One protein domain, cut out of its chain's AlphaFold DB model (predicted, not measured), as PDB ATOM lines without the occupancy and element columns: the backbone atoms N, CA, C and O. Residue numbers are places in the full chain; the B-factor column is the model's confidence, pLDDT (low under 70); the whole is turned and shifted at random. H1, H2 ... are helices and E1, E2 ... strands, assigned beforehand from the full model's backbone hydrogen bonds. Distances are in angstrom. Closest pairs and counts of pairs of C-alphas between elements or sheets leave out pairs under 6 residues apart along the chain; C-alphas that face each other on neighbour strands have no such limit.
ATOM      1  N   PHE A 185     111.535 210.531 158.567       96.31
ATOM      2  CA  PHE A 185     110.126 210.790 158.260       96.31
ATOM      3  C   PHE A 185     109.167 209.712 158.762       96.31
ATOM      4  O   PHE A 185     108.280 209.990 159.566       96.31
ATOM      5  N   ARG A 186     109.364 208.459 158.342       97.31
ATOM      6  CA  ARG A 186     108.431 207.374 158.674       97.31
ATOM      7  C   ARG A 186     108.380 207.089 160.177       97.31
ATOM      8  O   ARG A 186     107.311 206.817 160.721       97.31
ATOM      9  N   THR A 187     109.525 207.166 160.853       97.88
ATOM     10  CA  THR A 187     109.614 206.990 162.309       97.88
ATOM     11  C   THR A 187     108.957 208.154 163.047       97.88
ATOM     12  O   THR A 187     108.255 207.922 164.027       97.88
ATOM     13  N   ALA A 188     109.141 209.389 162.572       97.56
ATOM     14  CA  ALA A 188     108.482 210.566 163.125       97.56
ATOM     15  C   ALA A 188     106.957 210.483 162.959       97.56
ATOM     16  O   ALA A 188     106.237 210.649 163.939       97.56
ATOM     17  N   ALA A 189     106.466 210.120 161.768       97.44
ATOM     18  CA  ALA A 189     105.039 209.926 161.509       97.44
ATOM     19  C   ALA A 189     104.431 208.868 162.444       97.44
ATOM     20  O   ALA A 189     103.387 209.100 163.039       97.44
ATOM     21  N   ARG A 190     105.122 207.739 162.662       97.75
ATOM     22  CA  ARG A 190     104.671 206.696 163.603       97.75
ATOM     23  C   ARG A 190     104.591 207.170 165.055       97.75
ATOM     24  O   ARG A 190     103.807 206.623 165.821       97.75
ATOM     25  N   ARG A 191     105.450 208.109 165.456       97.81
ATOM     26  CA  ARG A 191     105.494 208.637 166.828       97.81
ATOM     27  C   ARG A 191     104.451 209.721 167.080       97.81
ATOM     28  O   ARG A 191     104.017 209.854 168.215       97.81
ATOM     29  N   LEU A 192     104.124 210.513 166.059       97.69
ATOM     30  CA  LEU A 192     103.302 211.718 166.197       97.69
ATOM     31  C   LEU A 192     101.836 211.512 165.803       97.69
ATOM     32  O   LEU A 192     100.984 212.242 166.298       97.69
ATOM     33  N   LEU A 193     101.540 210.550 164.928       97.31
ATOM     34  CA  LEU A 193     100.177 210.279 164.473       97.31
ATOM     35  C   LEU A 193      99.501 209.204 165.315       97.31
ATOM     36  O   LEU A 193     100.151 208.313 165.866       97.31
ATOM     37  N   ASP A 194      98.172 209.258 165.350       96.44
ATOM     38  CA  ASP A 194      97.363 208.160 165.855       96.44
ATOM     39  C   ASP A 194      97.513 206.904 164.959       96.44
ATOM     40  O   ASP A 194      97.989 206.983 163.817       96.44
ATOM     41  N   PRO A 195      97.133 205.706 165.443       96.50
ATOM     42  CA  PRO A 195      97.310 204.473 164.676       96.50
ATOM     43  C   PRO A 195      96.622 204.491 163.303       96.50
ATOM     44  O   PRO A 195      97.178 203.973 162.333       96.50
ATOM     45  N   ALA A 196      95.440 205.106 163.205       94.25
ATOM     46  CA  ALA A 196      94.683 205.199 161.959       94.25
ATOM     47  C   ALA A 196      95.345 206.155 160.951       94.25
ATOM     48  O   ALA A 196      95.468 205.820 159.772       94.25
ATOM     49  N   GLY A 197      95.806 207.323 161.399       95.56
ATOM     50  CA  GLY A 197      96.549 208.284 160.592       95.56
ATOM     51  C   GLY A 197      97.873 207.707 160.107       95.56
ATOM     52  O   GLY A 197      98.153 207.749 158.908       95.56
ATOM     53  N   PHE A 198      98.651 207.067 160.987       97.50
ATOM     54  CA  PHE A 198      99.884 206.397 160.570       97.50
ATOM     55  C   PHE A 198      99.617 205.292 159.541       97.50
ATOM     56  O   PHE A 198     100.362 205.190 158.568       97.50
ATOM     57  N   ALA A 199      98.553 204.497 159.704       96.00
ATOM     58  CA  ALA A 199      98.190 203.475 158.724       96.00
ATOM     59  C   ALA A 199      97.907 204.077 157.335       96.00
ATOM     60  O   ALA A 199      98.383 203.529 156.340       96.00
ATOM     61  N   ARG A 200      97.221 205.229 157.257       94.69
ATOM     62  CA  ARG A 200      96.994 205.955 155.990       94.69
ATOM     63  C   ARG A 200      98.304 206.448 155.364       94.69
ATOM     64  O   ARG A 200      98.532 206.227 154.176       94.69
ATOM     65  N   VAL A 201      99.197 207.042 156.160       96.88
ATOM     66  CA  VAL A 201     100.524 207.479 155.685       96.88
ATOM     67  C   VAL A 201     101.346 206.291 155.185       96.88
ATOM     68  O   VAL A 201     101.940 206.354 154.111       96.88
ATOM     69  N   ASP A 202     101.379 205.189 155.935       97.50
ATOM     70  CA  ASP A 202     102.187 204.009 155.616       97.50
ATOM     71  C   ASP A 202     101.658 203.260 154.379       97.50
ATOM     72  O   ASP A 202     102.459 202.723 153.605       97.50
ATOM     73  N   ALA A 203     100.337 203.281 154.153       96.06
ATOM     74  CA  ALA A 203      99.687 202.740 152.958       96.06
ATOM     75  C   ALA A 203     100.101 203.475 151.671       96.06
ATOM     76  O   ALA A 203     100.211 202.840 150.626       96.06
ATOM     77  N   VAL A 204     100.407 204.775 151.747       96.19
ATOM     78  CA  VAL A 204     100.955 205.552 150.617       96.19
ATOM     79  C   VAL A 204     102.483 205.445 150.548       96.19
ATOM     80  O   VAL A 204     103.063 205.279 149.469       96.19
ATOM     81  N   TYR A 205     103.157 205.506 151.698       97.94
ATOM     82  CA  TYR A 205     104.616 205.532 151.782       97.94
ATOM     83  C   TYR A 205     105.256 204.241 151.251       97.94
ATOM     84  O   TYR A 205     106.195 204.304 150.454       97.94
ATOM     85  N   ARG A 206     104.767 203.059 151.662       97.88
ATOM     86  CA  ARG A 206     105.407 201.778 151.303       97.88
ATOM     87  C   ARG A 206     105.361 201.472 149.802       97.88
ATOM     88  O   ARG A 206     106.434 201.194 149.260       97.88
ATOM     89  N   PRO A 207     104.205 201.523 149.108       97.44
ATOM     90  CA  PRO A 207     104.171 201.264 147.669       97.44
ATOM     91  C   PRO A 207     105.018 202.272 146.888       97.44
ATOM     92  O   PRO A 207     105.762 201.881 145.990       97.44
ATOM     93  N   THR A 208     104.986 203.549 147.288       97.44
ATOM     94  CA  THR A 208     105.796 204.605 146.663       97.44
ATOM     95  C   THR A 208     107.293 204.328 146.807       97.44
ATOM     96  O   THR A 208     108.030 204.413 145.824       97.44
ATOM     97  N   LEU A 209     107.748 203.931 148.001       97.94
ATOM     98  CA  LEU A 209     109.146 203.573 148.252       97.94
ATOM     99  C   LEU A 209     109.584 202.393 147.382       97.94
ATOM    100  O   LEU A 209     110.664 202.437 146.789       97.94
ATOM    101  N   LEU A 210     108.763 201.341 147.299       97.69
ATOM    102  CA  LEU A 210     109.073 200.151 146.502       97.69
ATOM    103  C   LEU A 210     109.172 200.488 145.011       97.69
ATOM    104  O   LEU A 210     110.163 200.132 144.372       97.69
ATOM    105  N   ALA A 211     108.210 201.245 144.481       95.56
ATOM    106  CA  ALA A 211     108.211 201.662 143.084       95.56
ATOM    107  C   ALA A 211     109.410 202.573 142.750       95.56
ATOM    108  O   ALA A 211     110.058 202.392 141.714       95.56
ATOM    109  N   ALA A 212     109.757 203.503 143.647       96.38
ATOM    110  CA  ALA A 212     110.930 204.362 143.499       96.38
ATOM    111  C   ALA A 212     112.241 203.563 143.551       96.38
ATOM    112  O   ALA A 212     113.141 203.791 142.741       96.38
ATOM    113  N   ARG A 213     112.341 202.580 144.452       96.12
ATOM    114  CA  ARG A 213     113.482 201.659 144.524       96.12
ATOM    115  C   ARG A 213     113.650 200.879 143.222       96.12
ATOM    116  O   ARG A 213     114.760 200.782 142.704       96.12
ATOM    117  N   ASP A 214     112.569 200.333 142.675       94.81
ATOM    118  CA  ASP A 214     112.631 199.554 141.437       94.81
ATOM    119  C   ASP A 214     112.994 200.420 140.226       94.81
ATOM    120  O   ASP A 214     113.699 199.960 139.326       94.81
ATOM    121  N   LEU A 215     112.575 201.687 140.216       92.00
ATOM    122  CA  LEU A 215     113.026 202.670 139.234       92.00
ATOM    123  C   LEU A 215     114.529 202.945 139.348       92.00
ATOM    124  O   LEU A 215     115.241 202.822 138.352       92.00
ATOM    125  N   ALA A 216     115.020 203.262 140.545       91.44
ATOM    126  CA  ALA A 216     116.434 203.553 140.754       91.44
ATOM    127  C   ALA A 216     117.322 202.335 140.439       91.44
ATOM    128  O   ALA A 216     118.378 202.479 139.823       91.44
ATOM    129  N   ARG A 217     116.856 201.108 140.720       91.19
ATOM    130  CA  ARG A 217     117.512 199.864 140.270       91.19
ATOM    131  C   ARG A 217     117.670 199.774 138.755       91.19
ATOM    132  O   ARG A 217     118.646 199.195 138.294       91.19
ATOM    133  N   ARG A 218     116.724 200.304 137.969       88.56
ATOM    134  CA  ARG A 218     116.828 200.315 136.498       88.56
ATOM    135  C   ARG A 218     117.868 201.315 136.008       88.56
ATOM    136  O   ARG A 218     118.602 200.986 135.085       88.56
ATOM    137  N   TRP A 219     117.957 202.486 136.636       85.88
ATOM    138  CA  TRP A 219     118.981 203.490 136.317       85.88
ATOM    139  C   TRP A 219     120.394 203.020 136.647       85.88
ATOM    140  O   TRP A 219     121.359 203.442 136.020       85.88
ATOM    141  N   THR A 220     120.500 202.127 137.626       81.62
ATOM    142  CA  THR A 220     121.771 201.707 138.200       81.62
ATOM    143  C   THR A 220     122.306 200.369 137.692       81.62
ATOM    144  O   THR A 220     123.264 199.840 138.266       81.62
ATOM    145  N   ARG A 221     121.711 199.810 136.629       81.06
ATOM    146  CA  ARG A 221     122.142 198.531 136.049       81.06
ATOM    147  C   ARG A 221     123.551 198.642 135.439       81.06
ATOM    148  O   ARG A 221     123.870 199.646 134.806       81.06
ATOM    149  N   PRO A 222     124.404 197.611 135.577       67.44
ATOM    150  CA  PRO A 222     125.685 197.569 134.875       67.44
ATOM    151  C   PRO A 222     125.482 197.751 133.364       67.44
ATOM    152  O   PRO A 222     124.598 197.129 132.781       67.44
ATOM    153  N   GLY A 223     126.277 198.623 132.741       65.44
ATOM    154  CA  GLY A 223     126.194 198.918 131.306       65.44
ATOM    155  C   GLY A 223     125.270 200.079 130.913       65.44
ATOM    156  O   GLY A 223     125.363 200.535 129.779       65.44
ATOM    157  N   THR A 224     124.447 200.625 131.820       62.12
ATOM    158  CA  THR A 224     123.667 201.849 131.526       62.12
ATOM    159  C   THR A 224     124.437 203.144 131.762       62.12
ATOM    160  O   THR A 224     123.879 204.195 131.488       62.12
ATOM    161  N   GLY A 225     125.693 203.069 132.230       55.53
ATOM    162  CA  GLY A 225     126.593 204.207 132.446       55.53
ATOM    163  C   GLY A 225     125.950 205.335 133.257       55.53
ATOM    164  O   GLY A 225     125.299 206.205 132.697       55.53
ATOM    165  N   LEU A 226     126.182 205.394 134.570       55.75
ATOM    166  CA  LEU A 226     125.679 206.475 135.442       55.75
ATOM    167  C   LEU A 226     126.327 207.848 135.213       55.75
ATOM    168  O   LEU A 226     126.288 208.698 136.099       55.75
ATOM    169  N   ALA A 227     126.905 208.088 134.036       53.09
ATOM    170  CA  ALA A 227     127.369 209.403 133.635       53.09
ATOM    171  C   ALA A 227     126.149 210.336 133.505       53.09
ATOM    172  O   ALA A 227     125.572 210.485 132.434       53.09
ATOM    173  N   SER A 228     125.766 210.923 134.643       60.41
ATOM    174  CA  SER A 228     124.647 211.837 134.867       60.41
ATOM    175  C   SER A 228     123.262 211.229 134.611       60.41
ATOM    176  O   SER A 228     122.765 211.201 133.485       60.41
ATOM    177  N   ILE A 229     122.576 210.793 135.677       71.00
ATOM    178  CA  ILE A 229     121.111 210.706 135.611       71.00
ATOM    179  C   ILE A 229     120.609 212.130 135.371       71.00
ATOM    180  O   ILE A 229     120.737 212.990 136.240       71.00
ATOM    181  N   ASP A 230     120.049 212.358 134.186       80.31
ATOM    182  CA  ASP A 230     119.498 213.645 133.778       80.31
ATOM    183  C   ASP A 230     118.538 214.191 134.864       80.31
ATOM    184  O   ASP A 230     117.579 213.499 135.233       80.31
ATOM    185  N   PRO A 231     118.753 215.419 135.381       81.19
ATOM    186  CA  PRO A 231     117.835 216.100 136.297       81.19
ATOM    187  C   PRO A 231     116.355 216.021 135.890       81.19
ATOM    188  O   PRO A 231     115.479 215.883 136.753       81.19
ATOM    189  N   HIS A 232     116.060 216.032 134.586       83.75
ATOM    190  CA  HIS A 232     114.699 215.890 134.064       83.75
ATOM    191  C   HIS A 232     114.066 214.533 134.416       83.75
ATOM    192  O   HIS A 232     112.873 214.472 134.724       83.75
ATOM    193  N   GLN A 233     114.856 213.457 134.480       86.12
ATOM    194  CA  GLN A 233     114.391 212.128 134.894       86.12
ATOM    195  C   GLN A 233     114.055 212.080 136.388       86.12
ATOM    196  O   GLN A 233     113.076 211.436 136.775       86.12
ATOM    197  N   GLY A 234     114.822 212.785 137.227       89.00
ATOM    198  CA  GLY A 234     114.527 212.945 138.654       89.00
ATOM    199  C   GLY A 234     113.218 213.702 138.887       89.00
ATOM    200  O   GLY A 234     112.348 213.234 139.625       89.00
ATOM    201  N   ALA A 235     113.038 214.828 138.191       88.81
ATOM    202  CA  ALA A 235     111.804 215.611 138.234       88.81
ATOM    203  C   ALA A 235     110.585 214.809 137.746       88.81
ATOM    204  O   ALA A 235     109.527 214.843 138.377       88.81
ATOM    205  N   ALA A 236     110.729 214.041 136.666       89.62
ATOM    206  CA  ALA A 236     109.658 213.191 136.159       89.62
ATOM    207  C   ALA A 236     109.346 212.007 137.076       89.62
ATOM    208  O   ALA A 236     108.184 211.642 137.227       89.62
ATOM    209  N   ALA A 237     110.348 211.424 137.740       91.81
ATOM    210  CA  ALA A 237     110.108 210.399 138.750       91.81
ATOM    211  C   ALA A 237     109.242 210.938 139.892       91.81
ATOM    212  O   ALA A 237     108.243 210.311 140.245       91.81
ATOM    213  N   LEU A 238     109.576 212.122 140.412       92.56
ATOM    214  CA  LEU A 238     108.759 212.792 141.419       92.56
ATOM    215  C   LEU A 238     107.353 213.092 140.886       92.56
ATOM    216  O   LEU A 238     106.386 212.725 141.544       92.56
ATOM    217  N   GLN A 239     107.226 213.632 139.666       92.50
ATOM    218  CA  GLN A 239     105.926 213.865 139.025       92.50
ATOM    219  C   GLN A 239     105.062 212.600 139.017       92.50
ATOM    220  O   GLN A 239     103.936 212.644 139.499       92.50
ATOM    221  N   ARG A 240     105.584 211.462 138.545       92.75
ATOM    222  CA  ARG A 240     104.811 210.212 138.463       92.75
ATOM    223  C   ARG A 240     104.287 209.745 139.819       92.75
ATOM    224  O   ARG A 240     103.196 209.180 139.885       92.75
ATOM    225  N   HIS A 241     105.065 209.969 140.876       93.12
ATOM    226  CA  HIS A 241     104.720 209.540 142.227       93.12
ATOM    227  C   HIS A 241     103.837 210.527 142.982       93.12
ATOM    228  O   HIS A 241     103.172 210.090 143.914       93.12
ATOM    229  N   THR A 242     103.810 211.811 142.617       92.62
ATOM    230  CA  THR A 242     103.071 212.847 143.361       92.62
ATOM    231  C   THR A 242     101.883 213.432 142.601       92.62
ATOM    232  O   THR A 242     101.185 214.272 143.159       92.62
ATOM    233  N   ILE A 243     101.671 213.073 141.329       90.75
ATOM    234  CA  ILE A 243     100.714 213.773 140.460       90.75
ATOM    235  C   ILE A 243      99.257 213.703 140.941       90.75
ATOM    236  O   ILE A 243      98.516 214.667 140.760       90.75
ATOM    237  N   ASP A 244      98.876 212.587 141.552       86.75
ATOM    238  CA  ASP A 244      97.532 212.264 142.040       86.75
ATOM    239  C   ASP A 244      97.369 212.472 143.552       86.75
ATOM    240  O   ASP A 244      96.367 212.060 144.129       86.75
ATOM    241  N   ALA A 245      98.352 213.095 144.204       89.81
ATOM    242  CA  ALA A 245      98.246 213.423 145.615       89.81
ATOM    243  C   ALA A 245      97.157 214.481 145.844       89.81
ATOM    244  O   ALA A 245      97.057 215.455 145.096       89.81
ATOM    245  N   THR A 246      96.380 214.308 146.907       88.38
ATOM    246  CA  THR A 246      95.206 215.139 147.219       88.38
ATOM    247  C   THR A 246      95.506 216.272 148.199       88.38
ATOM    248  O   THR A 246      94.744 217.233 148.291       88.38
ATOM    249  N   SER A 247      96.640 216.201 148.903       88.56
ATOM    250  CA  SER A 247      97.084 217.205 149.871       88.56
ATOM    251  C   SER A 247      98.598 217.428 149.824       88.56
ATOM    252  O   SER A 247      99.354 216.639 149.249       88.56
ATOM    253  N   LEU A 248      99.058 218.511 150.458       88.75
ATOM    254  CA  LEU A 248     100.487 218.796 150.625       88.75
ATOM    255  C   LEU A 248     101.196 217.704 151.438       88.75
ATOM    256  O   LEU A 248     102.310 217.308 151.094       88.75
ATOM    257  N   ASP A 249     100.543 217.195 152.478       92.00
ATOM    258  CA  ASP A 249     101.057 216.133 153.343       92.00
ATOM    259  C   ASP A 249     101.214 214.801 152.608       92.00
ATOM    260  O   ASP A 249     102.190 214.068 152.811       92.00
ATOM    261  N   GLU A 250     100.295 214.504 151.687       93.50
ATOM    262  CA  GLU A 250     100.409 213.334 150.826       93.50
ATOM    263  C   GLU A 250     101.573 213.489 149.835       93.50
ATOM    264  O   GLU A 250     102.369 212.557 149.663       93.50
ATOM    265  N   VAL A 251     101.739 214.678 149.235       92.25
ATOM    266  CA  VAL A 251     102.904 214.977 148.384       92.25
ATOM    267  C   VAL A 251     104.196 214.810 149.175       92.25
ATOM    268  O   VAL A 251     105.100 214.117 148.705       92.25
ATOM    269  N   LEU A 252     104.289 215.374 150.382       92.50
ATOM    270  CA  LEU A 252     105.475 215.247 151.228       92.50
ATOM    271  C   LEU A 252     105.769 213.776 151.543       92.50
ATOM    272  O   LEU A 252     106.899 213.323 151.347       92.50
ATOM    273  N   THR A 253     104.752 213.006 151.932       95.62
ATOM    274  CA  THR A 253     104.865 211.562 152.184       95.62
ATOM    275  C   THR A 253     105.458 210.823 150.984       95.62
ATOM    276  O   THR A 253     106.420 210.061 151.134       95.62
ATOM    277  N   ARG A 254     104.930 211.076 149.781       95.75
ATOM    278  CA  ARG A 254     105.388 210.454 148.530       95.75
ATOM    279  C   ARG A 254     106.809 210.893 148.172       95.75
ATOM    280  O   ARG A 254     107.637 210.044 147.856       95.75
ATOM    281  N   VAL A 255     107.142 212.178 148.305       94.31
ATOM    282  CA  VAL A 255     108.504 212.699 148.082       94.31
ATOM    283  C   VAL A 255     109.510 212.024 149.019       94.31
ATOM    284  O   VAL A 255     110.545 211.536 148.557       94.31
ATOM    285  N   ARG A 256     109.207 211.930 150.322       95.31
ATOM    286  CA  ARG A 256     110.093 211.271 151.299       95.31
ATOM    287  C   ARG A 256     110.232 209.773 151.020       95.31
ATOM    288  O   ARG A 256     111.330 209.235 151.162       95.31
ATOM    289  N   ALA A 257     109.168 209.108 150.571       97.44
ATOM    290  CA  ALA A 257     109.229 207.720 150.117       97.44
ATOM    291  C   ALA A 257     110.121 207.544 148.875       97.44
ATOM    292  O   ALA A 257     110.920 206.607 148.838       97.44
ATOM    293  N   VAL A 258     110.047 208.454 147.893       96.50
ATOM    294  CA  VAL A 258     110.917 208.426 146.703       96.50
ATOM    295  C   VAL A 258     112.384 208.605 147.095       96.50
ATOM    296  O   VAL A 258     113.221 207.799 146.684       96.50
ATOM    297  N   GLN A 259     112.701 209.603 147.933       95.81
ATOM    298  CA  GLN A 259     114.064 209.819 148.434       95.81
ATOM    299  C   GLN A 259     114.603 208.575 149.156       95.81
ATOM    300  O   GLN A 259     115.723 208.140 148.881       95.81
ATOM    301  N   ALA A 260     113.796 207.963 150.029       97.31
ATOM    302  CA  ALA A 260     114.168 206.737 150.729       97.31
ATOM    303  C   ALA A 260     114.400 205.565 149.760       97.31
ATOM    304  O   ALA A 260     115.428 204.894 149.850       97.31
ATOM    305  N   GLY A 261     113.491 205.347 148.805       96.94
ATOM    306  CA  GLY A 261     113.593 204.282 147.805       96.94
ATOM    307  C   GLY A 261     114.860 204.390 146.957       96.94
ATOM    308  O   GLY A 261     115.585 203.405 146.818       96.94
ATOM    309  N   PHE A 262     115.179 205.590 146.466       95.31
ATOM    310  CA  PHE A 262     116.411 205.847 145.714       95.31
ATOM    311  C   PHE A 262     117.649 205.584 146.578       95.31
ATOM    312  O   PHE A 262     118.555 204.859 146.152       95.31
ATOM    313  N   CYS A 263     117.646 206.071 147.824       95.31
ATOM    314  CA  CYS A 263     118.765 205.916 148.753       95.31
ATOM    315  C   CYS A 263     119.098 204.437 149.011       95.31
ATOM    316  O   CYS A 263     120.269 204.062 149.008       95.31
ATOM    317  N   THR A 264     118.089 203.555 149.104       95.12
ATOM    318  CA  THR A 264     118.319 202.100 149.266       95.12
ATOM    319  C   THR A 264     119.067 201.437 148.102       95.12
ATOM    320  O   THR A 264     119.496 200.292 148.220       95.12
ATOM    321  N   THR A 265     119.225 202.137 146.976       92.31
ATOM    322  CA  THR A 265     119.949 201.667 145.783       92.31
ATOM    323  C   THR A 265     121.260 202.416 145.539       92.31
ATOM    324  O   THR A 265     121.909 202.186 144.522       92.31
ATOM    325  N   GLY A 266     121.653 203.303 146.459       91.44
ATOM    326  CA  GLY A 266     122.818 204.170 146.298       91.44
ATOM    327  C   GLY A 266     122.565 205.396 145.421       91.44
ATOM    328  O   GLY A 266     123.522 206.018 144.989       91.44
ATOM    329  N   VAL A 267     121.309 205.766 145.155       91.81
ATOM    330  CA  VAL A 267     120.962 206.992 144.422       91.81
ATOM    331  C   VAL A 267     120.470 208.043 145.411       91.81
ATOM    332  O   VAL A 267     119.555 207.791 146.192       91.81
ATOM    333  N   PHE A 268     121.041 209.241 145.382       92.00
ATOM    334  CA  PHE A 268     120.626 210.354 146.227       92.00
ATOM    335  C   PHE A 268     119.840 211.393 145.430       92.00
ATOM    336  O   PHE A 268     120.348 211.997 144.487       92.00
ATOM    337  N   LEU A 269     118.589 211.611 145.838       91.81
ATOM    338  CA  LEU A 269     117.708 212.625 145.270       91.81
ATOM    339  C   LEU A 269     117.762 213.899 146.112       91.81
ATOM    340  O   LEU A 269     117.164 213.976 147.195       91.81
ATOM    341  N   LYS A 270     118.458 214.908 145.597       89.88
ATOM    342  CA  LYS A 270     118.594 216.209 146.241       89.88
ATOM    343  C   LYS A 270     117.505 217.143 145.728       89.88
ATOM    344  O   LYS A 270     117.413 217.426 144.535       89.88
ATOM    345  N   LEU A 271     116.691 217.637 146.652       86.75
ATOM    346  CA  LEU A 271     115.704 218.675 146.372       86.75
ATOM    347  C   LEU A 271     116.367 220.061 146.478       86.75
ATOM    348  O   LEU A 271     117.289 220.231 147.286       86.75
ATOM    349  N   PRO A 272     115.918 221.061 145.700       79.38
ATOM    350  CA  PRO A 272     116.436 222.422 145.798       79.38
ATOM    351  C   PRO A 272     116.257 222.970 147.222       79.38
ATOM    352  O   PRO A 272     115.186 222.854 147.827       79.38
ATOM    353  N   ARG A 273     117.331 223.558 147.769       63.94
ATOM    354  CA  ARG A 273     117.349 224.095 149.138       63.94
ATOM    355  C   ARG A 273     116.420 225.310 149.279       63.94
ATOM    356  O   ARG A 273     116.317 226.151 148.390       63.94
ATOM    357  N   ARG A 274     115.776 225.389 150.444       65.56
ATOM    358  CA  ARG A 274     114.850 226.437 150.911       65.56
ATOM    359  C   ARG A 274     115.535 227.815 151.035       65.56
ATOM    360  O   ARG A 274     116.714 227.892 151.376       65.56
ATOM    361  N   ARG A 275     114.762 228.902 150.883       49.69
ATOM    362  CA  ARG A 275     115.051 230.205 151.529       49.69
ATOM    363  C   ARG A 275     114.509 230.181 152.972       49.69
ATOM    364  O   ARG A 275     113.412 229.656 153.164       49.69
ATOM    365  N   PRO A 276     115.200 230.732 153.985       44.00
ATOM    366  CA  PRO A 276     114.695 230.757 155.366       44.00
ATOM    367  C   PRO A 276     113.245 231.290 155.441       44.00
ATOM    368  O   PRO A 276     112.960 232.322 154.843       44.00
ATOM    369  N   GLY A 277     112.324 230.580 156.116       46.91
ATOM    370  CA  GLY A 277     110.924 231.020 156.328       46.91
ATOM    371  C   GLY A 277     109.787 230.211 155.659       46.91
ATOM    372  O   GLY A 277     108.692 230.187 156.194       46.91
ATOM    373  N   LEU A 278     110.024 229.412 154.601       47.06
ATOM    374  CA  LEU A 278     108.998 228.566 153.903       47.06
ATOM    375  C   LEU A 278     109.089 227.027 154.126       47.06
ATOM    376  O   LEU A 278     110.201 226.566 154.176       47.06
ATOM    377  N   PRO A 279     108.040 226.190 154.204       52.25
ATOM    378  CA  PRO A 279     108.146 224.725 154.472       52.25
ATOM    379  C   PRO A 279     109.327 223.989 153.772       52.25
ATOM    380  O   PRO A 279     109.763 224.406 152.698       52.25
ATOM    381  N   ALA A 280     109.900 222.937 154.381       49.75
ATOM    382  CA  ALA A 280     111.282 222.463 154.149       49.75
ATOM    383  C   ALA A 280     111.632 222.060 152.705       49.75
ATOM    384  O   ALA A 280     112.810 221.971 152.355       49.75
ATOM    385  N   THR A 281     110.645 221.884 151.835       51.75
ATOM    386  CA  THR A 281     110.831 221.734 150.391       51.75
ATOM    387  C   THR A 281     110.587 223.062 149.662       51.75
ATOM    388  O   THR A 281     109.465 223.556 149.618       51.75
ATOM    389  N   GLY A 282     111.612 223.609 148.996       49.28
ATOM    390  CA  GLY A 282     111.484 224.799 148.134       49.28
ATOM    391  C   GLY A 282     110.776 224.552 146.792       49.28
ATOM    392  O   GLY A 282     110.752 225.434 145.936       49.28
ATOM    393  N   VAL A 283     110.231 223.352 146.584       56.69
ATOM    394  CA  VAL A 283     109.449 222.994 145.400       56.69
ATOM    395  C   VAL A 283     107.978 223.274 145.684       56.69
ATOM    396  O   VAL A 283     107.508 223.044 146.796       56.69
ATOM    397  N   SER A 284     107.235 223.758 144.684       62.28
ATOM    398  CA  SER A 284     105.773 223.761 144.751       62.28
ATOM    399  C   SER A 284     105.289 222.311 144.865       62.28
ATOM    400  O   SER A 284     105.155 221.610 143.867       62.28
ATOM    401  N   ASN A 285     105.081 221.865 146.101       65.62
ATOM    402  CA  ASN A 285     104.511 220.563 146.442       65.62
ATOM    403  C   ASN A 285     102.983 220.582 146.375       65.62
ATOM    404  O   ASN A 285     102.345 219.654 146.854       65.62
ATOM    405  N   ALA A 286     102.384 221.648 145.840       71.62
ATOM    406  CA  ALA A 286     100.946 221.699 145.668       71.62
ATOM    407  C   ALA A 286     100.499 220.522 144.785       71.62
ATOM    408  O   ALA A 286     101.128 220.283 143.742       71.62
ATOM    409  N   PRO A 287      99.420 219.815 145.164       75.81
ATOM    410  CA  PRO A 287      98.694 218.942 144.255       75.81
ATOM    411  C   PRO A 287      98.532 219.606 142.888       75.81
ATOM    412  O   PRO A 287      98.064 220.743 142.775       75.81
ATOM    413  N   ARG A 288      98.975 218.936 141.822       82.44
ATOM    414  CA  ARG A 288      98.852 219.518 140.477       82.44
ATOM    415  C   ARG A 288      97.484 219.242 139.885       82.44
ATOM    416  O   ARG A 288      96.961 220.097 139.177       82.44
ATOM    417  N   LEU A 289      96.928 218.077 140.183       88.19
ATOM    418  CA  LEU A 289      95.600 217.652 139.772       88.19
ATOM    419  C   LEU A 289      94.789 217.305 141.020       88.19
ATOM    420  O   LEU A 289      94.416 216.155 141.224       88.19
TER     421      LEU A 289
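Overview. This is residues 185 to 289 of the 434 residues of the protein "Tyr recombinase domain-containing protein" of Pseudonocardia sp. N23 (UniProt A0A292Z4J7). One long helix, H2, makes the long side of this domain; the short H1 folds back beside its first part as a helical hairpin, and H4 packs across H2 in the middle of the domain. H3 packs on H4 with its last residues, and the short strand E1 runs close to H4. Residues 221 to 228 stick out as a free loop, and a long stretch with no named element, residues 271 to 289, follows E1. The printed part has 105 residues with four named helices and one named strand, in the order H1 H2 H3 H4 E1, and its class is mostly helix. It is compact, with a radius of gyration of the C-alphas of 14.4 A, yet elongated in outline, spanning 46 by 30 by 26 A.

Arrangement. H1, residues 185 to 192, and H2, residues 195 to 219, form a helical hairpin: they touch at a shallow tilt of 5 degrees, opposite ways. Their closest C-alphas are those of Arg 190 and Phe 198, 5.7 A apart, and H2 touches H1 with residues 198 to 202 alone. H3, residues 231 to 242, is close to H2 but not clearly touching, the closest C-alphas being those of Thr 208 and His 241 at 6.7 A. H4, residues 248 to 263, touches H2 with 35 pairs of C-alphas within 8 A, the closest those of Arg 213 and Gly 261 at 4.2 A; they run the same way at a steep tilt of 42 degrees. H3 touches H4 with residues 238 to 242 alone, at a steep tilt of 51 degrees, opposite ways; their closest C-alphas are those of Thr 242 and Val 251, 5.5 A apart. H1 and H3 are apart. E1, residues 267 to 270, pairs with no named strand; its closest C-alpha pair with H4 is Leu 269 and Gln 259, 5.6 A apart. Each O i to N i+4 pair is within hydrogen-bond range in H1, H3 and H4, and 20 of 21 are in H2.

Along the chain. H1 begins at C-alpha 185, (110.126, 210.790, 158.260). H2 measures 35.7 A from first to last C-alpha and ends at C-alpha 219, (118.981, 203.490, 136.317). H3 measures 16.7 A and H4 22.4 A. E1 measures 9.7 A and ends at C-alpha 270, (118.594, 216.209, 146.241).

Size, cuts and confidence. The C-alphas farthest apart, those of Asp 194 and Gly 223, are 45.9 A apart. The printed part has no cut. The link from H2 to H3, 11 residues, is long; the other links are tight. The mean pLDDT of the printed part is 85.3, and residues 222 to 228 and 273 to 285 are under 70.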